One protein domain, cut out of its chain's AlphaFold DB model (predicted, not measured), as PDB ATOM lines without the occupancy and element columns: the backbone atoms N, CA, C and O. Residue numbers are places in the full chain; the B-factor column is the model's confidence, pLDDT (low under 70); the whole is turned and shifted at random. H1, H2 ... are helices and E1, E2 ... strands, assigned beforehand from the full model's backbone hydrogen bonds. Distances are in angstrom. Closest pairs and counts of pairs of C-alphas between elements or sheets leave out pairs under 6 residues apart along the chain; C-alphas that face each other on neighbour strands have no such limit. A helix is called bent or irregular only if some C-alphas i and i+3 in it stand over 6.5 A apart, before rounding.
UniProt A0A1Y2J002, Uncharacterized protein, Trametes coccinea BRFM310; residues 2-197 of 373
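What this domain is: This is residues 2 to 197 of the 373 residues of an uncharacterized protein of Trametes coccinea BRFM310 (UniProt A0A1Y2J002). A strongly twisted sheet of five strands, E1 E5 E6 E8 E7, curls like part of a barrel, with H1 packed on one face by E1 and E5 and H2 grazing it by E8 and E7. The hairpin of E2 and E3 lies at one end of the long axis; toward the other end is a second part made of short pieces, two small sheets, E4 with E10 and E9 with E11, with H5 beside the first and H4 beside the second. The 196 printed residues hold five named helices and eleven named strands, in the order H1 E1 E2 E3 E4 E5 E6 H2 H3 E7 E8 H4 E9 E10 H5 E11; the five-stranded sheet is antiparallel throughout. The class is mixed, helices and strands, with under half of the residues in named elements. The whole is compact, with a radius of gyration of the C-alphas of 17.1 A and spans of 52 by 44 by 26 A.

Where its parts are: H1, residues 2 to 13, begins at C-alpha 2 (219.050, 239.570, 309.488) and is 16.1 A long. E1 is residues 17 to 19, E2 21 to 23, E3 31 to 33 and E4 48 to 50. E5, residues 68 to 73, measures 15.8 A, and E6, residues 78 to 84, measures 19.5 A. H2, residues 89 to 103, runs 20.9 A from C-alpha 89 at (207.645, 220.494, 322.267). H3 is residues 106 to 109, E7 117 to 120, and E8, residues 126 to 131, is 16.3 A long. H4, residues 145 to 155, is 15.2 A long. E9 is residues 164 to 166, E10 168 to 170, H5 182 to 187, and E11, residues 194 to 196, ends at C-alpha 196 (210.167, 215.824, 307.389).

How they stand to each other: In the large sheet E1 and E7 are the edge strands. Between the neighbours E1 and E5, N 18 and O 72 are 2.8 A apart, in the hairpin of E5 and E6 N 79 and O 71 are 2.8 A apart, between the neighbours E6 and E8 N 80 and O 130 are 2.8 A apart, and in the hairpin of E7 and E8 N 119 and O 127 are 2.8 A apart, each pair within hydrogen-bond range. E6, H2 H3 and E7 form a split strand-helix-strand unit, two strands running the same way with E8 between them, and its crossover is right-handed. H1 makes two layers with the sheet, a helix on one face, at a height over the sheet of 9.0 A; it runs along the strands, at 25 degrees to E5 on the local plane. H2 only grazes the sheet with residues 90 to 98, and with residues 97 to 101 alone it touches H3, the closest C-alphas being those of Val 101 and Thr 108, 7.4 A apart. E1 runs on into E2 at 48 degrees, and N 22 and O 32 of the hairpin of E2 and E3 are 2.9 A apart. E4 and E10 are parallel, with N 50 and O 169 at 2.8 A; E9 runs on into E10 at 81 degrees. E9 and E11 are antiparallel, with N 165 and O 195 at 2.8 A. The closest C-alphas of E10 and H5, Cys 168 and Leu 183, are 6.9 A apart; those of H4 and E11, Cys 154 and Tyr 194, 5.6 A. H4 and H5 are close but not clearly touching, about perpendicular at 84 degrees, closest at the C-alphas of Glu 147 and Arg 187, 6.6 A. H1 is apart from H4 and H5. Every O i to N i+4 pair is within hydrogen-bond range in H2, H4 and H5, and 6 of 8 in H1; H3 is too short for such a pair. H1 is irregular, with C-alphas 7 and 10 at 7.4 A, and H3 only just, with C-alphas 106 and 109 at 6.6 A.

The domain as a whole: The two C-alphas farthest apart, those of Arg 29 and Val 145, are 52.3 A apart. The printed part has no cut. The links from E3 to E4, E4 to E5, E8 to H4 and E10 to H5 are long. The mean pLDDT of the printed part is 80.6; 44 residues are under 70, among them residues 52 to 66, 102 to 110 and 172 to 181.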
ATOM      1  N   LEU A   2     217.630 239.586 309.877       83.06
ATOM      2  CA  LEU A   2     219.050 239.570 309.488       83.06
ATOM      3  C   LEU A   2     219.994 240.115 310.580       83.06
ATOM      4  O   LEU A   2     220.945 239.441 310.945       83.06
ATOM      5  N   TYR A   3     219.644 241.241 311.216       87.56
ATOM      6  CA  TYR A   3     220.389 241.781 312.368       87.56
ATOM      7  C   TYR A   3     220.543 240.810 313.541       87.56
ATOM      8  O   TYR A   3     221.565 240.827 314.217       87.56
ATOM      9  N   PHE A   4     219.527 239.982 313.798       91.31
ATOM     10  CA  PHE A   4     219.616 238.963 314.837       91.31
ATOM     11  C   PHE A   4     220.697 237.950 314.453       91.31
ATOM     12  O   PHE A   4     221.614 237.729 315.227       91.31
ATOM     13  N   TRP A   5     220.658 237.418 313.231       91.44
ATOM     14  CA  TRP A   5     221.667 236.471 312.757       91.44
ATOM     15  C   TRP A   5     223.080 237.067 312.750       91.44
ATOM     16  O   TRP A   5     223.998 236.440 313.267       91.44
ATOM     17  N   MET A   6     223.239 238.311 312.286       91.25
ATOM     18  CA  MET A   6     224.515 239.036 312.343       91.25
ATOM     19  C   MET A   6     225.045 239.167 313.780       91.25
ATOM     20  O   MET A   6     226.231 238.964 314.020       91.25
ATOM     21  N   ALA A   7     224.178 239.454 314.757       93.06
ATOM     22  CA  ALA A   7     224.584 239.573 316.160       93.06
ATOM     23  C   ALA A   7     225.071 238.243 316.773       93.06
ATOM     24  O   ALA A   7     225.856 238.258 317.719       93.06
ATOM     25  N   TRP A   8     224.628 237.103 316.235       94.81
ATOM     26  CA  TRP A   8     225.009 235.763 316.702       94.81
ATOM     27  C   TRP A   8     226.131 235.116 315.880       94.81
ATOM     28  O   TRP A   8     226.626 234.059 316.266       94.81
ATOM     29  N   GLU A   9     226.577 235.747 314.792       94.06
ATOM     30  CA  GLU A   9     227.571 235.203 313.861       94.06
ATOM     31  C   GLU A   9     228.864 234.770 314.566       94.06
ATOM     32  O   GLU A   9     229.277 233.621 314.445       94.06
ATOM     33  N   ALA A  10     229.466 235.650 315.374       95.38
ATOM     34  CA  ALA A  10     230.698 235.334 316.100       95.38
ATOM     35  C   ALA A  10     230.502 234.202 317.126       95.38
ATOM     36  O   ALA A  10     231.382 233.362 317.318       95.38
ATOM     37  N   TRP A  11     229.334 234.157 317.775       96.75
ATOM     38  CA  TRP A  11     229.006 233.126 318.761       96.75
ATOM     39  C   TRP A  11     228.823 231.746 318.114       96.75
ATOM     40  O   TRP A  11     229.248 230.739 318.692       96.75
ATOM     41  N   LEU A  12     228.213 231.706 316.925       96.88
ATOM     42  CA  LEU A  12     228.037 230.502 316.109       96.88
ATOM     43  C   LEU A  12     229.375 230.034 315.522       96.88
ATOM     44  O   LEU A  12     229.704 228.852 315.627       96.88
ATOM     45  N   ALA A  13     230.191 230.959 315.007       95.81
ATOM     46  CA  ALA A  13     231.500 230.649 314.432       95.81
ATOM     47  C   ALA A  13     232.437 230.011 315.468       95.81
ATOM     48  O   ALA A  13     233.098 229.015 315.183       95.81
ATOM     49  N   ALA A  14     232.415 230.503 316.713       96.56
ATOM     50  CA  ALA A  14     233.151 229.904 317.831       96.56
ATOM     51  C   ALA A  14     232.721 228.456 318.161       96.56
ATOM     52  O   ALA A  14     233.413 227.761 318.899       96.56
ATOM     53  N   ARG A  15     231.579 228.000 317.629       96.38
ATOM     54  CA  ARG A  15     231.032 226.638 317.765       96.38
ATOM     55  C   ARG A  15     231.105 225.843 316.458       96.38
ATOM     56  O   ARG A  15     230.472 224.800 316.349       96.38
ATOM     57  N   GLY A  16     231.874 226.322 315.480       95.50
ATOM     58  CA  GLY A  16     232.091 225.639 314.206       95.50
ATOM     59  C   GLY A  16     230.932 225.759 313.216       95.50
ATOM     60  O   GLY A  16     230.865 224.954 312.291       95.50
ATOM     61  N   VAL A  17     230.034 226.732 313.406       96.31
ATOM     62  CA  VAL A  17     228.921 227.037 312.497       96.31
ATOM     63  C   VAL A  17     229.109 228.441 311.928       96.31
ATOM     64  O   VAL A  17     229.025 229.433 312.647       96.31
ATOM     65  N   PHE A  18     229.329 228.537 310.626       94.81
ATOM     66  CA  PHE A  18     229.646 229.779 309.928       94.81
ATOM     67  C   PHE A  18     228.443 230.212 309.098       94.81
ATOM     68  O   PHE A  18     228.061 229.520 308.159       94.81
ATOM     69  N   LEU A  19     227.808 231.331 309.452       93.12
ATOM     70  CA  LEU A  19     226.682 231.856 308.677       93.12
ATOM     71  C   LEU A  19     227.136 232.229 307.264       93.12
ATOM     72  O   LEU A  19     228.195 232.828 307.092       93.12
ATOM     73  N   THR A  20     226.313 231.934 306.258       89.62
ATOM     74  CA  THR A  20     226.598 232.315 304.867       89.62
ATOM     75  C   THR A  20     226.207 233.774 304.624       89.62
ATOM     76  O   THR A  20     225.277 234.066 303.870       89.62
ATOM     77  N   LEU A  21     226.894 234.688 305.312       88.44
ATOM     78  CA  LEU A  21     226.719 236.135 305.220       88.44
ATOM     79  C   LEU A  21     227.975 236.790 304.634       88.44
ATOM     80  O   LEU A  21     229.075 236.571 305.137       88.44
ATOM     81  N   GLU A  22     227.811 237.630 303.618       85.31
ATOM     82  CA  GLU A  22     228.904 238.374 302.982       85.31
ATOM     83  C   GLU A  22     228.625 239.880 303.048       85.31
ATOM     84  O   GLU A  22     227.464 240.280 302.917       85.31
ATOM     85  N   PRO A  23     229.639 240.735 303.279       84.31
ATOM     86  CA  PRO A  23     229.456 242.180 303.244       84.31
ATOM     87  C   PRO A  23     228.873 242.660 301.910       84.31
ATOM     88  O   PRO A  23     229.325 242.256 300.840       84.31
ATOM     89  N   CYS A  24     227.897 243.562 301.968       81.81
ATOM     90  CA  CYS A  24     227.359 244.214 300.782       81.81
ATOM     91  C   CYS A  24     228.453 245.055 300.111       81.81
ATOM     92  O   CYS A  24     229.169 245.798 300.785       81.81
ATOM     93  N   ALA A  25     228.533 244.995 298.778       79.44
ATOM     94  CA  ALA A  25     229.508 245.770 298.007       79.44
ATOM     95  C   ALA A  25     229.383 247.288 298.250       79.44
ATOM     96  O   ALA A  25     230.391 247.992 298.280       79.44
ATOM     97  N   ASP A  26     228.155 247.774 298.464       81.69
ATOM     98  CA  ASP A  26     227.852 249.201 298.608       81.69
ATOM     99  C   ASP A  26     228.053 249.742 300.036       81.69
ATOM    100  O   ASP A  26     228.279 250.939 300.218       81.69
ATOM    101  N   ASP A  27     227.985 248.889 301.064       79.75
ATOM    102  CA  ASP A  27     228.255 249.282 302.450       79.75
ATOM    103  C   ASP A  27     228.711 248.060 303.272       79.75
ATOM    104  O   ASP A  27     227.890 247.207 303.620       79.75
ATOM    105  N   PRO A  28     230.001 247.981 303.654       77.75
ATOM    106  CA  PRO A  28     230.569 246.816 304.331       77.75
ATOM    107  C   PRO A  28     230.057 246.627 305.765       77.75
ATOM    108  O   PRO A  28     230.341 245.607 306.395       77.75
ATOM    109  N   ARG A  29     229.314 247.601 306.313       77.69
ATOM    110  CA  ARG A  29     228.614 247.455 307.601       77.69
ATOM    111  C   ARG A  29     227.375 246.571 307.480       77.69
ATOM    112  O   ARG A  29     226.863 246.102 308.495       77.69
ATOM    113  N   TRP A  30     226.901 246.355 306.259       80.19
ATOM    114  CA  TRP A  30     225.779 245.486 305.951       80.19
ATOM    115  C   TRP A  30     226.302 244.184 305.395       80.19
ATOM    116  O   TRP A  30     227.285 244.163 304.661       80.19
ATOM    117  N   LYS A  31     225.633 243.098 305.761       84.25
ATOM    118  CA  LYS A  31     225.846 241.794 305.152       84.25
ATOM    119  C   LYS A  31     224.544 241.338 304.532       84.25
ATOM    120  O   LYS A  31     223.488 241.647 305.080       84.25
ATOM    121  N   ASP A  32     224.636 240.580 303.457       82.56
ATOM    122  CA  ASP A  32     223.509 239.846 302.898       82.56
ATOM    123  C   ASP A  32     223.834 238.356 302.856       82.56
ATOM    124  O   ASP A  32     224.990 237.942 303.002       82.56
ATOM    125  N   TRP A  33     222.804 237.536 302.693       83.12
ATOM    126  CA  TRP A  33     223.007 236.125 302.431       83.12
ATOM    127  C   TRP A  33     223.735 235.963 301.102       83.12
ATOM    128  O   TRP A  33     223.393 236.609 300.115       83.12
ATOM    129  N   TYR A  34     224.720 235.072 301.071       81.50
ATOM    130  CA  TYR A  34     225.433 234.726 299.848       81.50
ATOM    131  C   TYR A  34     225.447 233.215 299.640       81.50
ATOM    132  O   TYR A  34     225.181 232.429 300.553       81.50
ATOM    133  N   ILE A  35     225.739 232.810 298.409       75.81
ATOM    134  CA  ILE A  35     225.860 231.411 298.012       75.81
ATOM    135  C   ILE A  35     227.349 231.048 298.042       75.81
ATOM    136  O   ILE A  35     228.100 231.559 297.208       75.81
ATOM    137  N   PRO A  36     227.799 230.155 298.942       75.81
ATOM    138  CA  PRO A  36     229.196 229.747 298.974       75.81
ATOM    139  C   PRO A  36     229.625 229.106 297.643       75.81
ATOM    140  O   PRO A  36     228.941 228.195 297.146       75.81
ATOM    141  N   PRO A  37     230.765 229.522 297.055       69.25
ATOM    142  CA  PRO A  37     231.233 228.992 295.771       69.25
ATOM    143  C   PRO A  37     231.685 227.528 295.876       69.25
ATOM    144  O   PRO A  37     231.634 226.775 294.900       69.25
ATOM    145  N   MET A  38     232.099 227.104 297.073       68.00
ATOM    146  CA  MET A  38     232.565 225.753 297.359       68.00
ATOM    147  C   MET A  38     231.738 225.116 298.472       68.00
ATOM    148  O   MET A  38     231.385 225.758 299.459       68.00
ATOM    149  N   THR A  39     231.469 223.828 298.299       72.75
ATOM    150  CA  THR A  39     230.886 222.933 299.302       72.75
ATOM    151  C   THR A  39     231.604 221.608 299.223       72.75
ATOM    152  O   THR A  39     231.872 221.126 298.118       72.75
ATOM    153  N   ALA A  40     231.897 221.012 300.372       75.62
ATOM    154  CA  ALA A  40     232.478 219.682 300.402       75.62
ATOM    155  C   ALA A  40     231.412 218.627 300.051       75.62
ATOM    156  O   ALA A  40     230.318 218.654 300.628       75.62
ATOM    157  N   PRO A  41     231.707 217.675 299.145       69.94
ATOM    158  CA  PRO A  41     230.857 216.506 298.973       69.94
ATOM    159  C   PRO A  41     230.792 215.751 300.299       69.94
ATOM    160  O   PRO A  41     231.800 215.587 300.986       69.94
ATOM    161  N   SER A  42     229.592 215.336 300.687       69.56
ATOM    162  CA  SER A  42     229.348 214.702 301.978       69.56
ATOM    163  C   SER A  42     228.408 213.528 301.809       69.56
ATOM    164  O   SER A  42     227.463 213.598 301.029       69.56
ATOM    165  N   ALA A  43     228.681 212.453 302.546       77.56
ATOM    166  CA  ALA A  43     227.767 211.328 302.645       77.56
ATOM    167  C   ALA A  43     226.478 211.740 303.378       77.56
ATOM    168  O   ALA A  43     226.426 212.773 304.057       77.56
ATOM    169  N   PHE A  44     225.448 210.901 303.267       74.00
ATOM    170  CA  PHE A  44     224.233 211.001 304.077       74.00
ATOM    171  C   PHE A  44     224.596 211.239 305.563       74.00
ATOM    172  O   PHE A  44     225.520 210.590 306.060       74.00
ATOM    173  N   PRO A  45     223.943 212.177 306.279       80.94
ATOM    174  CA  PRO A  45     222.637 212.796 306.008       80.94
ATOM    175  C   PRO A  45     222.674 214.124 305.232       80.94
ATOM    176  O   PRO A  45     221.678 214.845 305.208       80.94
ATOM    177  N   TYR A  46     223.796 214.498 304.616       87.06
ATOM    178  CA  TYR A  46     223.868 215.721 303.811       87.06
ATOM    179  C   TYR A  46     223.258 215.496 302.424       87.06
ATOM    180  O   TYR A  46     223.459 214.450 301.809       87.06
ATOM    181  N   ALA A  47     222.491 216.473 301.939       87.25
ATOM    182  CA  ALA A  47     221.860 216.395 300.629       87.25
ATOM    183  C   ALA A  47     222.856 216.640 299.489       87.25
ATOM    184  O   ALA A  47     223.859 217.345 299.645       87.25
ATOM    185  N   HIS A  48     222.522 216.123 298.310       85.81
ATOM    186  CA  HIS A  48     223.235 216.421 297.080       85.81
ATOM    187  C   HIS A  48     223.028 217.891 296.681       85.81
ATOM    188  O   HIS A  48     221.901 218.338 296.454       85.81
ATOM    189  N   ARG A  49     224.122 218.652 296.577       84.19
ATOM    190  CA  ARG A  49     224.091 219.993 295.992       84.19
ATOM    191  C   ARG A  49     224.265 219.883 294.484       84.19
ATOM    192  O   ARG A  49     225.376 219.659 294.005       84.19
ATOM    193  N   ALA A  50     223.190 220.112 293.752       78.88
ATOM    194  CA  ALA A  50     223.244 220.251 292.312       78.88
ATOM    195  C   ALA A  50     223.718 221.651 291.896       78.88
ATOM    196  O   ALA A  50     223.578 222.628 292.641       78.88
ATOM    197  N   ARG A  51     224.257 221.744 290.678       70.56
ATOM    198  CA  ARG A  51     224.599 223.002 289.998       70.56
ATOM    199  C   ARG A  51     223.801 223.082 288.704       70.56
ATOM    200  O   ARG A  51     223.685 222.072 288.012       70.56
ATOM    201  N   ALA A  52     223.238 224.242 288.384       59.81
ATOM    202  CA  ALA A  52     222.648 224.445 287.073       59.81
ATOM    203  C   ALA A  52     223.784 224.709 286.077       59.81
ATOM    204  O   ALA A  52     224.514 225.691 286.198       59.81
ATOM    205  N   GLU A  53     223.958 223.826 285.096       53.09
ATOM    206  CA  GLU A  53     224.883 224.089 283.994       53.09
ATOM    207  C   GLU A  53     224.420 225.345 283.215       53.09
ATOM    208  O   GLU A  53     223.227 225.565 282.991       53.09
ATOM    209  N   ASP A  54     225.381 226.196 282.844       48.81
ATOM    210  CA  ASP A  54     225.261 227.299 281.874       48.81
ATOM    211  C   ASP A  54     224.386 228.529 282.195       48.81
ATOM    212  O   ASP A  54     224.094 229.318 281.288       48.81
ATOM    213  N   LYS A  55     224.018 228.806 283.456       47.31
ATOM    214  CA  LYS A  55     223.384 230.100 283.799       47.31
ATOM    215  C   LYS A  55     224.313 231.035 284.579       47.31
ATOM    216  O   LYS A  55     224.817 230.652 285.631       47.31
ATOM    217  N   PRO A  56     224.523 232.286 284.111       43.03
ATOM    218  CA  PRO A  56     225.286 233.263 284.871       43.03
ATOM    219  C   PRO A  56     224.599 233.520 286.214       43.03
ATOM    220  O   PRO A  56     223.419 233.875 286.265       43.03
ATOM    221  N   LEU A  57     225.379 233.332 287.281       48.81
ATOM    222  CA  LEU A  57     225.042 233.614 288.672       48.81
ATOM    223  C   LEU A  57     224.441 235.017 288.789       48.81
ATOM    224  O   LEU A  57     225.155 236.018 288.817       48.81
ATOM    225  N   LYS A  58     223.118 235.102 288.900       45.66
ATOM    226  CA  LYS A  58     222.519 236.186 289.669       45.66
ATOM    227  C   LYS A  58     222.217 235.601 291.041       45.66
ATOM    228  O   LYS A  58     221.314 234.771 291.124       45.66
ATOM    229  N   PRO A  59     222.973 235.971 292.089       48.06
ATOM    230  CA  PRO A  59     222.665 235.564 293.446       48.06
ATOM    231  C   PRO A  59     221.384 236.287 293.850       48.06
ATOM    232  O   PRO A  59     221.405 237.380 294.402       48.06
ATOM    233  N   GLN A  60     220.239 235.721 293.501       49.50
ATOM    234  CA  GLN A  60     219.051 235.988 294.277       49.50
ATOM    235  C   GLN A  60     218.972 234.846 295.272       49.50
ATOM    236  O   GLN A  60     218.713 233.700 294.912       49.50
ATOM    237  N   VAL A  61     219.336 235.154 296.507       52.56
ATOM    238  CA  VAL A  61     219.357 234.167 297.572       52.56
ATOM    239  C   VAL A  61     217.930 233.938 298.029       52.56
ATOM    240  O   VAL A  61     217.182 234.892 298.236       52.56
ATOM    241  N   ASP A  62     217.548 232.669 298.156       56.16
ATOM    242  CA  ASP A  62     216.326 232.293 298.854       56.16
ATOM    243  C   ASP A  62     216.431 232.871 300.263       56.16
ATOM    244  O   ASP A  62     217.279 232.446 301.043       56.16
ATOM    245  N   ILE A  63     215.693 233.943 300.549       56.38
ATOM    246  CA  ILE A  63     215.860 234.653 301.812       56.38
ATOM    247  C   ILE A  63     215.308 233.723 302.889       56.38
ATOM    248  O   ILE A  63     214.099 233.467 302.887       56.38
ATOM    249  N   PRO A  64     216.146 233.238 303.826       59.12
ATOM    250  CA  PRO A  64     215.674 232.382 304.895       59.12
ATOM    251  C   PRO A  64     214.480 233.035 305.589       59.12
ATOM    252  O   PRO A  64     214.474 234.246 305.853       59.12
ATOM    253  N   THR A  65     213.456 232.240 305.895       67.44
ATOM    254  CA  THR A  65     212.316 232.739 306.664       67.44
ATOM    255  C   THR A  65     212.795 233.312 308.000       67.44
ATOM    256  O   THR A  65     213.919 233.087 308.446       67.44
ATOM    257  N   ARG A  66     211.928 234.049 308.705       69.44
ATOM    258  CA  ARG A  66     212.308 234.736 309.952       69.44
ATOM    259  C   ARG A  66     212.981 233.831 310.996       69.44
ATOM    260  O   ARG A  66     213.695 234.367 311.832       69.44
ATOM    261  N   ARG A  67     212.760 232.513 310.973       84.25
ATOM    262  CA  ARG A  67     213.326 231.552 311.935       84.25
ATOM    263  C   ARG A  67     214.432 230.669 311.362       84.25
ATOM    264  O   ARG A  67     214.970 229.864 312.116       84.25
ATOM    265  N   LEU A  68     214.766 230.808 310.082       88.50
ATOM    266  CA  LEU A  68     215.796 230.014 309.426       88.50
ATOM    267  C   LEU A  68     217.027 230.867 309.105       88.50
ATOM    268  O   LEU A  68     216.932 232.086 308.952       88.50
ATOM    269  N   ALA A  69     218.180 230.217 309.009       90.19
ATOM    270  CA  ALA A  69     219.419 230.791 308.503       90.19
ATOM    271  C   ALA A  69     220.238 229.733 307.767       90.19
ATOM    272  O   ALA A  69     220.180 228.549 308.102       90.19
ATOM    273  N   TYR A  70     221.021 230.174 306.787       90.69
ATOM    274  CA  TYR A  70     221.959 229.320 306.070       90.69
ATOM    275  C   TYR A  70     223.357 229.425 306.672       90.69
ATOM    276  O   TYR A  70     223.800 230.497 307.092       90.69
ATOM    277  N   ALA A  71     224.034 228.288 306.769       92.31
ATOM    278  CA  ALA A  71     225.358 228.196 307.360       92.31
ATOM    279  C   ALA A  71     226.180 227.091 306.693       92.31
ATOM    280  O   ALA A  71     225.649 226.270 305.948       92.31
ATOM    281  N   GLN A  72     227.470 227.055 307.000       92.94
ATOM    282  CA  GLN A  72     228.356 225.931 306.744       92.94
ATOM    283  C   GLN A  72     229.017 225.495 308.049       92.94
ATOM    284  O   GLN A  72     229.187 226.301 308.964       92.94
ATOM    285  N   ASP A  73     229.386 224.224 308.156       92.31
ATOM    286  CA  ASP A  73     230.284 223.797 309.229       92.31
ATOM    287  C   ASP A  73     231.762 223.981 308.862       92.31
ATOM    288  O   ASP A  73     232.109 224.395 307.756       92.31
ATOM    289  N   ALA A  74     232.656 223.639 309.791       90.88
ATOM    290  CA  ALA A  74     234.107 223.703 309.594       90.88
ATOM    291  C   ALA A  74     234.641 222.851 308.423       90.88
ATOM    292  O   ALA A  74     235.786 223.036 308.016       90.88
ATOM    293  N   HIS A  75     233.839 221.933 307.876       90.38
ATOM    294  CA  HIS A  75     234.184 221.125 306.706       90.38
ATOM    295  C   HIS A  75     233.554 221.675 305.417       90.38
ATOM    296  O   HIS A  75     233.596 221.000 304.392       90.38
ATOM    297  N   ASN A  76     232.979 222.883 305.437       89.19
ATOM    298  CA  ASN A  76     232.259 223.495 304.313       89.19
ATOM    299  C   ASN A  76     231.060 222.659 303.834       89.19
ATOM    300  O   ASN A  76     230.782 222.584 302.632       89.19
ATOM    301  N   ARG A  77     230.368 221.984 304.759       90.38
ATOM    302  CA  ARG A  77     229.111 221.282 304.470       90.38
ATOM    303  C   ARG A  77     227.945 222.212 304.754       90.38
ATOM    304  O   ARG A  77     227.927 222.852 305.803       90.38
ATOM    305  N   ASP A  78     226.979 222.275 303.843       90.94
ATOM    306  CA  ASP A  78     225.856 223.205 303.963       90.94
ATOM    307  C   ASP A  78     224.861 222.771 305.043       90.94
ATOM    308  O   ASP A  78     224.422 221.618 305.124       90.94
ATOM    309  N   LEU A  79     224.472 223.750 305.850       92.44
ATOM    310  CA  LEU A  79     223.594 223.620 306.996       92.44
ATOM    311  C   LEU A  79     222.418 224.591 306.896       92.44
ATOM    312  O   LEU A  79     222.496 225.668 306.295       92.44
ATOM    313  N   VAL A  80     221.340 224.220 307.575       92.25
ATOM    314  CA  VAL A  80     220.231 225.103 307.923       92.25
ATOM    315  C   VAL A  80     220.163 225.194 309.441       92.25
ATOM    316  O   VAL A  80     220.190 224.186 310.147       92.25
ATOM    317  N   LEU A  81     220.063 226.418 309.941       94.38
ATOM    318  CA  LEU A  81     219.814 226.717 311.341       94.38
ATOM    319  C   LEU A  81     218.349 227.071 311.516       94.38
ATOM    320  O   LEU A  81     217.846 227.940 310.806       94.38
ATOM    321  N   LYS A  82     217.686 226.454 312.493       93.12
ATOM    322  CA  LYS A  82     216.332 226.818 312.906       93.12
ATOM    323  C   LYS A  82     216.313 227.341 314.336       93.12
ATOM    324  O   LYS A  82     216.811 226.696 315.255       93.12
ATOM    325  N   LEU A  83     215.710 228.512 314.517       93.69
ATOM    326  CA  LEU A  83     215.501 229.135 315.818       93.69
ATOM    327  C   LEU A  83     214.268 228.540 316.511       93.69
ATOM    328  O   LEU A  83     213.158 228.656 315.987       93.69
ATOM    329  N   THR A  84     214.465 227.975 317.705       93.00
ATOM    330  CA  THR A  84     213.413 227.288 318.473       93.00
ATOM    331  C   THR A  84     213.477 227.666 319.954       93.00
ATOM    332  O   THR A  84     214.564 227.761 320.520       93.00
ATOM    333  N   ASN A  85     212.328 227.852 320.610       94.25
ATOM    334  CA  ASN A  85     212.280 228.076 322.059       94.25
ATOM    335  C   ASN A  85     212.643 226.794 322.820       94.25
ATOM    336  O   ASN A  85     212.134 225.719 322.496       94.25
ATOM    337  N   THR A  86     213.465 226.905 323.863       93.25
ATOM    338  CA  THR A  86     213.974 225.747 324.626       93.25
ATOM    339  C   THR A  86     212.911 225.004 325.435       93.25
ATOM    340  O   THR A  86     213.075 223.829 325.738       93.25
ATOM    341  N   ASP A  87     211.802 225.658 325.775       91.50
ATOM    342  CA  ASP A  87     210.686 225.072 326.527       91.50
ATOM    343  C   ASP A  87     209.623 224.393 325.641       91.50
ATOM    344  O   ASP A  87     208.697 223.752 326.152       91.50
ATOM    345  N   SER A  88     209.762 224.485 324.315       91.12
ATOM    346  CA  SER A  88     208.772 223.997 323.354       91.12
ATOM    347  C   SER A  88     208.800 222.472 323.165       91.12
ATOM    348  O   SER A  88     209.809 221.803 323.398       91.12
ATOM    349  N   HIS A  89     207.680 221.899 322.699       90.25
ATOM    350  CA  HIS A  89     207.645 220.494 322.267       90.25
ATOM    351  C   HIS A  89     208.542 220.243 321.050       90.25
ATOM    352  O   HIS A  89     209.125 219.166 320.957       90.25
ATOM    353  N   GLU A  90     208.709 221.243 320.184       90.56
ATOM    354  CA  GLU A  90     209.607 221.196 319.031       90.56
ATOM    355  C   GLU A  90     211.070 220.976 319.456       90.56
ATOM    356  O   GLU A  90     211.726 220.067 318.951       90.56
ATOM    357  N   CYS A  91     211.572 221.738 320.437       92.00
ATOM    358  CA  CYS A  91     212.939 221.562 320.949       92.00
ATOM    359  C   CYS A  91     213.141 220.156 321.526       92.00
ATOM    360  O   CYS A  91     214.101 219.470 321.181       92.00
ATOM    361  N   LYS A  92     212.182 219.682 322.333       91.44
ATOM    362  CA  LYS A  92     212.215 218.332 322.917       91.44
ATOM    363  C   LYS A  92     212.166 217.233 321.852       91.44
ATOM    364  O   LYS A  92     212.786 216.186 322.028       91.44
ATOM    365  N   ALA A  93     211.430 217.442 320.759       89.12
ATOM    366  CA  ALA A  93     211.404 216.515 319.632       89.12
ATOM    367  C   ALA A  93     212.789 216.421 318.977       89.12
ATOM    368  O   ALA A  93     213.320 215.320 318.837       89.12
ATOM    369  N   TYR A  94     213.422 217.561 318.683       91.00
ATOM    370  CA  TYR A  94     214.780 217.586 318.138       91.00
ATOM    371  C   TYR A  94     215.822 216.972 319.082       91.00
ATOM    372  O   TYR A  94     216.693 216.239 318.620       91.00
ATOM    373  N   GLU A  95     215.729 217.209 320.392       91.19
ATOM    374  CA  GLU A  95     216.618 216.586 321.384       91.19
ATOM    375  C   GLU A  95     216.506 215.058 321.363       91.19
ATOM    376  O   GLU A  95     217.523 214.362 321.367       91.19
ATOM    377  N   ARG A  96     215.281 214.524 321.287       87.19
ATOM    378  CA  ARG A  96     215.054 213.077 321.177       87.19
ATOM    379  C   ARG A  96     215.580 212.504 319.866       87.19
ATOM    380  O   ARG A  96     216.181 211.435 319.899       87.19
ATOM    381  N   LEU A  97     215.394 213.211 318.749       86.00
ATOM    382  CA  LEU A  97     215.936 212.812 317.445       86.00
ATOM    383  C   LEU A  97     217.471 212.797 317.454       86.00
ATOM    384  O   LEU A  97     218.093 211.846 316.987       86.00
ATOM    385  N   LEU A  98     218.102 213.815 318.046       87.50
ATOM    386  CA  LEU A  98     219.557 213.861 318.185       87.50
ATOM    387  C   LEU A  98     220.068 212.691 319.042       87.50
ATOM    388  O   LEU A  98     221.059 212.047 318.703       87.50
ATOM    389  N   GLN A  99     219.375 212.383 320.141       84.31
ATOM    390  CA  GLN A  99     219.702 211.240 320.994       84.31
ATOM    391  C   GLN A  99     219.501 209.899 320.278       84.31
ATOM    392  O   GLN A  99     220.320 209.001 320.458       84.31
ATOM    393  N   SER A 100     218.447 209.735 319.472       75.88
ATOM    394  CA  SER A 100     218.207 208.479 318.753       75.88
ATOM    395  C   SER A 100     219.272 208.211 317.696       75.88
ATOM    396  O   SER A 100     219.744 207.080 317.620       75.88
ATOM    397  N   VAL A 101     219.704 209.239 316.956       70.69
ATOM    398  CA  VAL A 101     220.797 209.127 315.972       70.69
ATOM    399  C   VAL A 101     222.127 208.794 316.640       70.69
ATOM    400  O   VAL A 101     222.871 207.961 316.141       70.69
ATOM    401  N   ASN A 102     222.426 209.388 317.796       64.69
ATOM    402  CA  ASN A 102     223.666 209.085 318.516       64.69
ATOM    403  C   ASN A 102     223.691 207.662 319.104       64.69
ATOM    404  O   ASN A 102     224.765 207.114 319.336       64.69
ATOM    405  N   ASN A 103     222.520 207.072 319.365       57.94
ATOM    406  CA  ASN A 103     222.384 205.776 320.032       57.94
ATOM    407  C   ASN A 103     222.132 204.597 319.073       57.94
ATOM    408  O   ASN A 103     222.122 203.451 319.530       57.94
ATOM    409  N   ARG A 104     221.867 204.832 317.782       52.81
ATOM    410  CA  ARG A 104     221.484 203.791 316.813       52.81
ATOM    411  C   ARG A 104     222.059 204.060 315.423       52.81
ATOM    412  O   ARG A 104     222.411 205.184 315.093       52.81
ATOM    413  N   ASP A 105     222.101 203.016 314.600       52.62
ATOM    414  CA  ASP A 105     222.435 203.129 313.180       52.62
ATOM    415  C   ASP A 105     221.448 204.080 312.472       52.62
ATOM    416  O   ASP A 105     220.245 204.080 312.773       52.62
ATOM    417  N   GLY A 106     221.947 204.882 311.524       47.66
ATOM    418  CA  GLY A 106     221.213 205.966 310.845       47.66
ATOM    419  C   GLY A 106     219.940 205.545 310.089       47.66
ATOM    420  O   GLY A 106     219.198 206.393 309.602       47.66
ATOM    421  N   SER A 107     219.643 204.244 310.041       49.09
ATOM    422  CA  SER A 107     218.409 203.643 309.530       49.09
ATOM    423  C   SER A 107     217.190 203.807 310.451       49.09
ATOM    424  O   SER A 107     216.072 203.478 310.052       49.09
ATOM    425  N   THR A 108     217.356 204.308 311.680       49.50
ATOM    426  CA  THR A 108     216.248 204.394 312.653       49.50
ATOM    427  C   THR A 108     215.355 205.629 312.550       49.50
ATOM    428  O   THR A 108     214.268 205.617 313.124       49.50
ATOM    429  N   CYS A 109     215.739 206.640 311.769       54.28
ATOM    430  CA  CYS A 109     214.944 207.856 311.548       54.28
ATOM    431  C   CYS A 109     214.668 208.093 310.054       54.28
ATOM    432  O   CYS A 109     214.726 209.220 309.567       54.28
ATOM    433  N   VAL A 110     214.390 207.021 309.302       64.31
ATOM    434  CA  VAL A 110     213.976 207.129 307.894       64.31
ATOM    435  C   VAL A 110     212.700 207.965 307.815       64.31
ATOM    436  O   VAL A 110     211.699 207.602 308.430       64.31
ATOM    437  N   GLY A 111     212.748 209.059 307.051       75.44
ATOM    438  CA  GLY A 111     211.611 209.960 306.863       75.44
ATOM    439  C   GLY A 111     211.639 211.230 307.710       75.44
ATOM    440  O   GLY A 111     210.764 212.070 307.539       75.44
ATOM    441  N   VAL A 112     212.646 211.424 308.571       83.25
ATOM    442  CA  VAL A 112     212.781 212.618 309.421       83.25
ATOM    443  C   VAL A 112     214.187 213.207 309.319       83.25
ATOM    444  O   VAL A 112     215.185 212.514 309.528       83.25
ATOM    445  N   LEU A 113     214.279 214.513 309.053       86.31
ATOM    446  CA  LEU A 113     215.556 215.209 308.972       86.31
ATOM    447  C   LEU A 113     216.109 215.420 310.381       86.31
ATOM    448  O   LEU A 113     215.623 216.246 311.156       86.31
ATOM    449  N   CYS A 114     217.153 214.667 310.703       86.94
ATOM    450  CA  CYS A 114     217.759 214.714 312.021       86.94
ATOM    451  C   CYS A 114     218.700 215.919 312.171       86.94
ATOM    452  O   CYS A 114     219.476 216.221 311.256       86.94
ATOM    453  N   PRO A 115     218.685 216.593 313.334       91.50
ATOM    454  CA  PRO A 115     219.667 217.618 313.630       91.50
ATOM    455  C   PRO A 115     221.058 216.995 313.786       91.50
ATOM    456  O   PRO A 115     221.206 215.891 314.303       91.50
ATOM    457  N   THR A 116     222.088 217.722 313.364       90.69
ATOM    458  CA  THR A 116     223.495 217.383 313.618       90.69
ATOM    459  C   THR A 116     223.982 217.948 314.947       90.69
ATOM    460  O   THR A 116     224.917 217.415 315.538       90.69
ATOM    461  N   ALA A 117     223.352 219.021 315.432       93.75
ATOM    462  CA  ALA A 117     223.620 219.608 316.738       93.75
ATOM    463  C   ALA A 117     222.440 220.460 317.222       93.75
ATOM    464  O   ALA A 117     221.642 220.962 316.430       93.75
ATOM    465  N   ILE A 118     222.372 220.679 318.536       96.06
ATOM    466  CA  ILE A 118     221.492 221.670 319.161       96.06
ATOM    467  C   ILE A 118     222.370 222.602 319.991       96.06
ATOM    468  O   ILE A 118     223.052 222.174 320.921       96.06
ATOM    469  N   LEU A 119     222.384 223.887 319.637       96.81
ATOM    470  CA  LEU A 119     223.193 224.900 320.308       96.81
ATOM    471  C   LEU A 119     222.308 225.698 321.266       96.81
ATOM    472  O   LEU A 119     221.621 226.640 320.861       96.81
ATOM    473  N   HIS A 120     222.324 225.321 322.543       96.00
ATOM    474  CA  HIS A 120     221.617 226.063 323.586       96.00
ATOM    475  C   HIS A 120     222.270 227.422 323.821       96.00
ATOM    476  O   HIS A 120     223.498 227.545 323.896       96.00
ATOM    477  N   THR A 121     221.435 228.447 323.952       95.31
ATOM    478  CA  THR A 121     221.892 229.793 324.289       95.31
ATOM    479  C   THR A 121     221.668 230.085 325.774       95.31
ATOM    480  O   THR A 121     220.910 229.375 326.432       95.31
ATOM    481  N   PRO A 122     222.283 231.146 326.324       92.44
ATOM    482  CA  PRO A 122     221.946 231.644 327.660       92.44
ATOM    483  C   PRO A 122     220.517 232.208 327.787       92.44
ATOM    484  O   PRO A 122     220.118 232.620 328.873       92.44
ATOM    485  N   HIS A 123     219.766 232.288 326.687       93.44
ATOM    486  CA  HIS A 123     218.392 232.781 326.641       93.44
ATOM    487  C   HIS A 123     217.414 231.619 326.418       93.44
ATOM    488  O   HIS A 123     217.825 230.487 326.181       93.44
ATOM    489  N   ASN A 124     216.105 231.897 326.445       94.19
ATOM    490  CA  ASN A 124     215.052 230.884 326.268       94.19
ATOM    491  C   ASN A 124     214.877 230.430 324.799       94.19
ATOM    492  O   ASN A 124     213.760 230.353 324.288       94.19
ATOM    493  N   PHE A 125     215.979 230.191 324.088       94.94
ATOM    494  CA  PHE A 125     215.982 229.643 322.738       94.94
ATOM    495  C   PHE A 125     217.281 228.889 322.434       94.94
ATOM    496  O   PHE A 125     218.317 229.078 323.080       94.94
ATOM    497  N   CYS A 126     217.227 228.039 321.420       96.38
ATOM    498  CA  CYS A 126     218.359 227.300 320.888       96.38
ATOM    499  C   CYS A 126     218.396 227.389 319.358       96.38
ATOM    500  O   CYS A 126     217.405 227.748 318.708       96.38
ATOM    501  N   PHE A 127     219.555 227.054 318.793       96.75
ATOM    502  CA  PHE A 127     219.705 226.825 317.362       96.75
ATOM    503  C   PHE A 127     219.710 225.327 317.089       96.75
ATOM    504  O   PHE A 127     220.617 224.616 317.526       96.75
ATOM    505  N   ILE A 128     218.715 224.861 316.347       95.69
ATOM    506  CA  ILE A 128     218.691 223.511 315.797       95.69
ATOM    507  C   ILE A 128     219.517 223.534 314.514       95.69
ATOM    508  O   ILE A 128     219.183 224.262 313.578       95.69
ATOM    509  N   VAL A 129     220.610 222.778 314.485       95.25
ATOM    510  CA  VAL A 129     221.518 222.680 313.340       95.25
ATOM    511  C   VAL A 129     221.160 221.427 312.558       95.25
ATOM    512  O   VAL A 129     221.190 220.335 313.117       95.25
ATOM    513  N   MET A 130     220.814 221.567 311.282       93.50
ATOM    514  CA  MET A 130     220.434 220.455 310.405       93.50
ATOM    515  C   MET A 130     221.226 220.515 309.096       93.50
ATOM    516  O   MET A 130     221.607 221.609 308.670       93.50
ATOM    517  N   PRO A 131     221.457 219.378 308.419       92.25
ATOM    518  CA  PRO A 131     221.949 219.389 307.048       92.25
ATOM    519  C   PRO A 131     220.981 220.158 306.148       92.25
ATOM    520  O   PRO A 131     219.762 220.042 306.293       92.25
ATOM    521  N   ARG A 132     221.500 220.935 305.197       89.44
ATOM    522  CA  ARG A 132     220.643 221.608 304.220       89.44
ATOM    523  C   ARG A 132     220.071 220.589 303.244       89.44
ATOM    524  O   ARG A 132     220.830 219.919 302.555       89.44
ATOM    525  N   TRP A 133     218.748 220.497 303.180       89.00
ATOM    526  CA  TRP A 133     218.008 219.737 302.171       89.00
ATOM    527  C   TRP A 133     217.189 220.693 301.301       89.00
ATOM    528  O   TRP A 133     217.006 221.860 301.653       89.00
ATOM    529  N   GLY A 134     216.752 220.220 300.137       85.12
ATOM    530  CA  GLY A 134     215.996 221.033 299.188       85.12
ATOM    531  C   GLY A 134     214.495 220.944 299.391       85.12
ATOM    532  O   GLY A 134     214.009 220.011 300.035       85.12
ATOM    533  N   PRO A 135     213.739 221.892 298.819       82.50
ATOM    534  CA  PRO A 135     212.290 221.795 298.806       82.50
ATOM    535  C   PRO A 135     211.862 220.547 298.027       82.50
ATOM    536  O   PRO A 135     212.516 220.159 297.060       82.50
ATOM    537  N   LEU A 136     210.724 219.962 298.407       80.56
ATOM    538  CA  LEU A 136     210.162 218.776 297.753       80.56
ATOM    539  C   LEU A 136     209.972 218.932 296.229       80.56
ATOM    540  O   LEU A 136     209.961 217.932 295.511       80.56
ATOM    541  N   GLY A 137     209.848 220.168 295.734       80.81
ATOM    542  CA  GLY A 137     209.454 220.468 294.357       80.81
ATOM    543  C   GLY A 137     207.951 220.279 294.176       80.81
ATOM    544  O   GLY A 137     207.205 220.268 295.157       80.81
ATOM    545  N   LYS A 138     207.487 220.132 292.933       83.44
ATOM    546  CA  LYS A 138     206.087 219.771 292.710       83.44
ATOM    547  C   LYS A 138     205.905 218.260 292.812       83.44
ATOM    548  O   LYS A 138     206.749 217.481 292.352       83.44
ATOM    549  N   LEU A 139     204.798 217.842 293.416       86.31
ATOM    550  CA  LEU A 139     204.426 216.431 293.489       86.31
ATOM    551  C   LEU A 139     203.951 215.873 292.150       86.31
ATOM    552  O   LEU A 139     204.174 214.698 291.893       86.31
ATOM    553  N   ASP A 140     203.355 216.698 291.284       87.69
ATOM    554  CA  ASP A 140     202.922 216.283 289.941       87.69
ATOM    555  C   ASP A 140     204.084 215.881 289.012       87.69
ATOM    556  O   ASP A 140     203.869 215.243 287.984       87.69
ATOM    557  N   GLU A 141     205.319 216.193 289.408       87.69
ATOM    558  CA  GLU A 141     206.552 215.773 288.745       87.69
ATOM    559  C   GLU A 141     207.030 214.371 289.169       87.69
ATOM    560  O   GLU A 141     208.026 213.895 288.625       87.69
ATOM    561  N   LEU A 142     206.388 213.710 290.145       89.94
ATOM    562  CA  LEU A 142     206.608 212.276 290.375       89.94
ATOM    563  C   LEU A 142     205.958 211.510 289.220       89.94
ATOM    564  O   LEU A 142     204.751 211.606 288.996       89.94
ATOM    565  N   SER A 143     206.777 210.786 288.467       90.94
ATOM    566  CA  SER A 143     206.449 210.347 287.110       90.94
ATOM    567  C   SER A 143     206.358 208.835 286.937       90.94
ATOM    568  O   SER A 143     205.969 208.378 285.863       90.94
ATOM    569  N   SER A 144     206.676 208.053 287.971       94.44
ATOM    570  CA  SER A 144     206.607 206.590 287.938       94.44
ATOM    571  C   SER A 144     206.034 205.999 289.227       94.44
ATOM    572  O   SER A 144     206.021 206.636 290.284       94.44
ATOM    573  N   VAL A 145     205.574 204.748 289.151       95.62
ATOM    574  CA  VAL A 145     205.127 203.983 290.328       95.62
ATOM    575  C   VAL A 145     206.252 203.851 291.360       95.62
ATOM    576  O   VAL A 145     205.991 203.945 292.559       95.62
ATOM    577  N   GLY A 146     207.495 203.667 290.913       93.62
ATOM    578  CA  GLY A 146     208.667 203.546 291.774       93.62
ATOM    579  C   GLY A 146     208.970 204.824 292.549       93.62
ATOM    580  O   GLY A 146     209.190 204.757 293.758       93.62
ATOM    581  N   GLU A 147     208.898 205.988 291.897       92.44
ATOM    582  CA  GLU A 147     209.079 207.288 292.558       92.44
ATOM    583  C   GLU A 147     208.002 207.525 293.634       92.44
ATOM    584  O   GLU A 147     208.315 207.954 294.747       92.44
ATOM    585  N   ILE A 148     206.743 207.173 293.345       93.94
ATOM    586  CA  ILE A 148     205.633 207.249 294.311       93.94
ATOM    587  C   ILE A 148     205.860 206.282 295.475       93.94
ATOM    588  O   ILE A 148     205.698 206.660 296.633       93.94
ATOM    589  N   GLY A 149     206.270 205.045 295.185       92.88
ATOM    590  CA  GLY A 149     206.584 204.047 296.202       92.88
ATOM    591  C   GLY A 149     207.695 204.506 297.137       92.88
ATOM    592  O   GLY A 149     207.534 204.445 298.353       92.88
ATOM    593  N   GLN A 150     208.789 205.041 296.592       89.69
ATOM    594  CA  GLN A 150     209.890 205.583 297.385       89.69
ATOM    595  C   GLN A 150     209.439 206.764 298.254       89.69
ATOM    596  O   GLN A 150     209.768 206.823 299.440       89.69
ATOM    597  N   PHE A 151     208.621 207.665 297.703       90.62
ATOM    598  CA  PHE A 151     208.024 208.755 298.469       90.62
ATOM    599  C   PHE A 151     207.168 208.229 299.635       90.62
ATOM    600  O   PHE A 151     207.340 208.659 300.777       90.62
ATOM    601  N   MET A 152     206.280 207.261 299.383       91.69
ATOM    602  CA  MET A 152     205.411 206.674 300.409       91.69
ATOM    603  C   MET A 152     206.200 205.909 301.479       91.69
ATOM    604  O   MET A 152     205.834 205.949 302.653       91.69
ATOM    605  N   ARG A 153     207.308 205.246 301.131       87.81
ATOM    606  CA  ARG A 153     208.187 204.588 302.118       87.81
ATOM    607  C   ARG A 153     208.814 205.586 303.087       87.81
ATOM    608  O   ARG A 153     208.871 205.325 304.286       87.81
ATOM    609  N   CYS A 154     209.245 206.743 302.587       82.50
ATOM    610  CA  CYS A 154     209.801 207.799 303.431       82.50
ATOM    611  C   CYS A 154     208.738 208.497 304.293       82.50
ATOM    612  O   CYS A 154     209.052 208.934 305.392       82.50
ATOM    613  N   THR A 155     207.498 208.604 303.813       83.62
ATOM    614  CA  THR A 155     206.456 209.443 304.435       83.62
ATOM    615  C   THR A 155     205.396 208.651 305.197       83.62
ATOM    616  O   THR A 155     204.686 209.200 306.021       83.62
ATOM    617  N   SER A 156     205.303 207.333 305.026       74.25
ATOM    618  CA  SER A 156     204.386 206.482 305.810       74.25
ATOM    619  C   SER A 156     204.712 206.420 307.303       74.25
ATOM    620  O   SER A 156     203.865 206.011 308.095       74.25
ATOM    621  N   LYS A 157     205.920 206.840 307.693       64.69
ATOM    622  CA  LYS A 157     206.384 206.827 309.081       64.69
ATOM    623  C   LYS A 157     206.105 208.127 309.840       64.69
ATOM    624  O   LYS A 157     206.145 208.078 311.065       64.69
ATOM    625  N   ASP A 158     205.826 209.243 309.154       58.59
ATOM    626  CA  ASP A 158     205.593 210.561 309.772       58.59
ATOM    627  C   ASP A 158     204.974 211.556 308.744       58.59
ATOM    628  O   ASP A 158     205.123 211.364 307.537       58.59
ATOM    629  N   VAL A 159     204.253 212.609 309.156       59.41
ATOM    630  CA  VAL A 159     203.257 213.287 308.284       59.41
ATOM    631  C   VAL A 159     203.490 214.793 308.053       59.41
ATOM    632  O   VAL A 159     203.689 215.537 309.006       59.41
ATOM    633  N   GLN A 160     203.338 215.222 306.778       56.81
ATOM    634  CA  GLN A 160     202.862 216.521 306.213       56.81
ATOM    635  C   GLN A 160     203.738 217.086 305.066       56.81
ATOM    636  O   GLN A 160     204.907 217.390 305.257       56.81
ATOM    637  N   GLU A 161     203.148 217.312 303.879       51.94
ATOM    638  CA  GLU A 161     203.833 217.748 302.637       51.94
ATOM    639  C   GLU A 161     204.584 219.085 302.749       51.94
ATOM    640  O   GLU A 161     205.718 219.201 302.288       51.94
ATOM    641  N   SER A 162     203.979 220.102 303.375       54.50
ATOM    642  CA  SER A 162     204.574 221.447 303.522       54.50
ATOM    643  C   SER A 162     205.846 221.463 304.366       54.50
ATOM    644  O   SER A 162     206.589 222.442 304.367       54.50
ATOM    645  N   ASN A 163     206.074 220.361 305.067       75.50
ATOM    646  CA  ASN A 163     207.170 220.113 305.970       75.50
ATOM    647  C   ASN A 163     208.106 219.039 305.407       75.50
ATOM    648  O   ASN A 163     208.933 218.521 306.140       75.50
ATOM    649  N   MET A 164     208.005 218.689 304.120       82.19
ATOM    650  CA  MET A 164     208.884 217.709 303.484       82.19
ATOM    651  C   MET A 164     209.996 218.373 302.680       82.19
ATOM    652  O   MET A 164     209.802 219.326 301.924       82.19
ATOM    653  N   VAL A 165     211.178 217.792 302.806       87.31
ATOM    654  CA  VAL A 165     212.378 218.137 302.060       87.31
ATOM    655  C   VAL A 165     212.916 216.901 301.352       87.31
ATOM    656  O   VAL A 165     212.686 215.768 301.776       87.31
ATOM    657  N   VAL A 166     213.647 217.118 300.265       88.50
ATOM    658  CA  VAL A 166     214.327 216.068 299.497       88.50
ATOM    659  C   VAL A 166     215.834 216.244 299.618       88.50
ATOM    660  O   VAL A 166     216.335 217.371 299.698       88.50
ATOM    661  N   ASN A 167     216.583 215.143 299.619       89.25
ATOM    662  CA  ASN A 167     218.044 215.152 299.731       89.25
ATOM    663  C   ASN A 167     218.761 215.639 298.454       89.25
ATOM    664  O   ASN A 167     219.841 215.160 298.118       89.25
ATOM    665  N   CYS A 168     218.189 216.621 297.759       86.88
ATOM    666  CA  CYS A 168     218.788 217.319 296.634       86.88
ATOM    667  C   CYS A 168     218.343 218.783 296.638       86.88
ATOM    668  O   CYS A 168     217.156 219.071 296.769       86.88
ATOM    669  N   TYR A 169     219.274 219.715 296.463       83.38
ATOM    670  CA  TYR A 169     218.971 221.142 296.335       83.38
ATOM    671  C   TYR A 169     219.913 221.821 295.351       83.38
ATOM    672  O   TYR A 169     221.008 221.340 295.073       83.38
ATOM    673  N   CYS A 170     219.495 222.980 294.851       77.69
ATOM    674  CA  CYS A 170     220.325 223.852 294.035       77.69
ATOM    675  C   CYS A 170     220.252 225.269 294.604       77.69
ATOM    676  O   CYS A 170     219.164 225.806 294.791       77.69
ATOM    677  N   LEU A 171     221.408 225.869 294.899       70.62
ATOM    678  CA  LEU A 171     221.476 227.211 295.492       70.62
ATOM    679  C   LEU A 171     221.173 228.326 294.487       70.62
ATOM    680  O   LEU A 171     220.821 229.429 294.882       70.62
ATOM    681  N   GLU A 172     221.293 228.033 293.195       64.31
ATOM    682  CA  GLU A 172     221.094 228.984 292.093       64.31
ATOM    683  C   GLU A 172     219.613 229.144 291.718       64.31
ATOM    684  O   GLU A 172     219.257 229.921 290.832       64.31
ATOM    685  N   ILE A 173     218.738 228.378 292.371       62.03
ATOM    686  CA  ILE A 173     217.347 228.208 291.992       62.03
ATOM    687  C   ILE A 173     216.467 228.590 293.183       62.03
ATOM    688  O   ILE A 173     216.294 227.831 294.129       62.03
ATOM    689  N   LEU A 174     215.905 229.796 293.109       54.44
ATOM    690  CA  LEU A 174     215.074 230.406 294.152       54.44
ATOM    691  C   LEU A 174     213.729 229.730 294.394       54.44
ATOM    692  O   LEU A 174     213.172 229.837 295.482       54.44
ATOM    693  N   TYR A 175     213.148 229.142 293.352       55.19
ATOM    694  CA  TYR A 175     211.761 228.714 293.399       55.19
ATOM    695  C   TYR A 175     211.663 227.191 293.238       55.19
ATOM    696  O   TYR A 175     212.319 226.635 292.354       55.19
ATOM    697  N   PRO A 176     210.820 226.500 294.030       52.28
ATOM    698  CA  PRO A 176     210.652 225.044 293.955       52.28
ATOM    699  C   PRO A 176     210.288 224.529 292.554       52.28
ATOM    700  O   PRO A 176     210.694 223.439 292.170       52.28
ATOM    701  N   ASN A 177     209.569 225.333 291.765       52.31
ATOM    702  CA  ASN A 177     209.191 225.056 290.374       52.31
ATOM    703  C   ASN A 177     210.331 225.253 289.356       52.31
ATOM    704  O   ASN A 177     210.145 224.965 288.177       52.31
ATOM    705  N   LEU A 178     211.482 225.780 289.778       52.62
ATOM    706  CA  LEU A 178     212.645 226.016 288.927       52.62
ATOM    707  C   LEU A 178     213.761 224.994 289.152       52.62
ATOM    708  O   LEU A 178     214.739 225.055 288.411       52.62
ATOM    709  N   LEU A 179     213.621 224.041 290.093       60.25
ATOM    710  CA  LEU A 179     214.571 222.924 290.270       60.25
ATOM    711  C   LEU A 179     214.717 222.070 288.996       60.25
ATOM    712  O   LEU A 179     215.656 221.284 288.885       60.25
ATOM    713  N   GLY A 180     213.872 222.315 287.989       63.66
ATOM    714  CA  GLY A 180     214.158 222.037 286.587       63.66
ATOM    715  C   GLY A 180     214.400 220.557 286.330       63.66
ATOM    716  O   GLY A 180     213.766 219.710 286.944       63.66
ATOM    717  N   ALA A 181     215.331 220.239 285.429       68.06
ATOM    718  CA  ALA A 181     215.700 218.859 285.107       68.06
ATOM    719  C   ALA A 181     216.468 218.141 286.235       68.06
ATOM    720  O   ALA A 181     216.555 216.916 286.218       68.06
ATOM    721  N   VAL A 182     217.001 218.878 287.215       76.94
ATOM    722  CA  VAL A 182     217.872 218.336 288.267       76.94
ATOM    723  C   VAL A 182     217.100 217.416 289.207       76.94
ATOM    724  O   VAL A 182     217.515 216.287 289.454       76.94
ATOM    725  N   LEU A 183     215.969 217.885 289.739       80.88
ATOM    726  CA  LEU A 183     215.209 217.105 290.713       80.88
ATOM    727  C   LEU A 183     214.590 215.833 290.098       80.88
ATOM    728  O   LEU A 183     214.741 214.773 290.705       80.88
ATOM    729  N   PRO A 184     213.974 215.863 288.897       82.81
ATOM    730  CA  PRO A 184     213.546 214.653 288.200       82.81
ATOM    731  C   PRO A 184     214.690 213.670 287.921       82.81
ATOM    732  O   PRO A 184     214.493 212.465 288.032       82.81
ATOM    733  N   GLN A 185     215.894 214.149 287.584       82.75
ATOM    734  CA  GLN A 185     217.058 213.269 287.423       82.75
ATOM    735  C   GLN A 185     217.456 212.611 288.748       82.75
ATOM    736  O   GLN A 185     217.668 211.402 288.779       82.75
ATOM    737  N   HIS A 186     217.495 213.376 289.843       85.50
ATOM    738  CA  HIS A 186     217.810 212.851 291.175       85.50
ATOM    739  C   HIS A 186     216.780 211.821 291.657       85.50
ATOM    740  O   HIS A 186     217.155 210.784 292.195       85.50
ATOM    741  N   ARG A 187     215.484 212.053 291.409       85.75
ATOM    742  CA  ARG A 187     214.390 211.129 291.773       85.75
ATOM    743  C   ARG A 187     214.478 209.762 291.092       85.75
ATOM    744  O   ARG A 187     214.004 208.783 291.652       85.75
ATOM    745  N   ARG A 188     215.116 209.687 289.919       80.75
ATOM    746  CA  ARG A 188     215.368 208.424 289.204       80.75
ATOM    747  C   ARG A 188     216.540 207.628 289.773       80.75
ATOM    748  O   ARG A 188     216.778 206.504 289.338       80.75
ATOM    749  N   THR A 189     217.299 208.199 290.705       79.12
ATOM    750  CA  THR A 189     218.367 207.482 291.405       79.12
ATOM    751  C   THR A 189     217.790 206.674 292.569       79.12
ATOM    752  O   THR A 189     216.770 207.041 293.147       79.12
ATOM    753  N   GLN A 190     218.461 205.586 292.953       71.19
ATOM    754  CA  GLN A 190     218.072 204.801 294.133       71.19
ATOM    755  C   GLN A 190     218.401 205.507 295.465       71.19
ATOM    756  O   GLN A 190     217.923 205.080 296.512       71.19
ATOM    757  N   ASP A 191     219.150 206.613 295.421       81.62
ATOM    758  CA  ASP A 191     219.615 207.367 296.592       81.62
ATOM    759  C   ASP A 191     218.701 208.557 296.942       81.62
ATOM    760  O   ASP A 191     219.074 209.432 297.732       81.62
ATOM    761  N   VAL A 192     217.503 208.646 296.350       86.62
ATOM    762  CA  VAL A 192     216.541 209.696 296.701       86.62
ATOM    763  C   VAL A 192     215.895 209.413 298.058       86.62
ATOM    764  O   VAL A 192     215.305 208.358 298.308       86.62
ATOM    765  N   HIS A 193     215.976 210.406 298.937       87.25
ATOM    766  CA  HIS A 193     215.377 210.387 300.260       87.25
ATOM    767  C   HIS A 193     214.500 211.614 300.460       87.25
ATOM    768  O   HIS A 193     214.872 212.738 300.111       87.25
ATOM    769  N   TYR A 194     213.356 211.382 301.092       87.50
ATOM    770  CA  TYR A 194     212.460 212.422 301.571       87.50
ATOM    771  C   TYR A 194     212.495 212.435 303.090       87.50
ATOM    772  O   TYR A 194     212.710 211.404 303.736       87.50
ATOM    773  N   SER A 195     212.342 213.609 303.676       86.31
ATOM    774  CA  SER A 195     212.364 213.759 305.123       86.31
ATOM    775  C   SER A 195     211.480 214.899 305.564       86.31
ATOM    776  O   SER A 195     211.362 215.900 304.865       86.31
ATOM    777  N   LEU A 196     210.890 214.753 306.739       85.94
ATOM    778  CA  LEU A 196     210.167 215.824 307.389       85.94
ATOM    779  C   LEU A 196     211.111 216.746 308.133       85.94
ATOM    780  O   LEU A 196     212.121 216.334 308.704       85.94
ATOM    781  N   ILE A 197     210.726 218.004 308.149       84.69
ATOM    782  CA  ILE A 197     211.305 219.088 308.910       84.69
ATOM    783  C   ILE A 197     210.155 219.835 309.590       84.69
ATOM    784  O   ILE A 197     209.006 219.704 309.203       84.69
TER     785      ILE A 197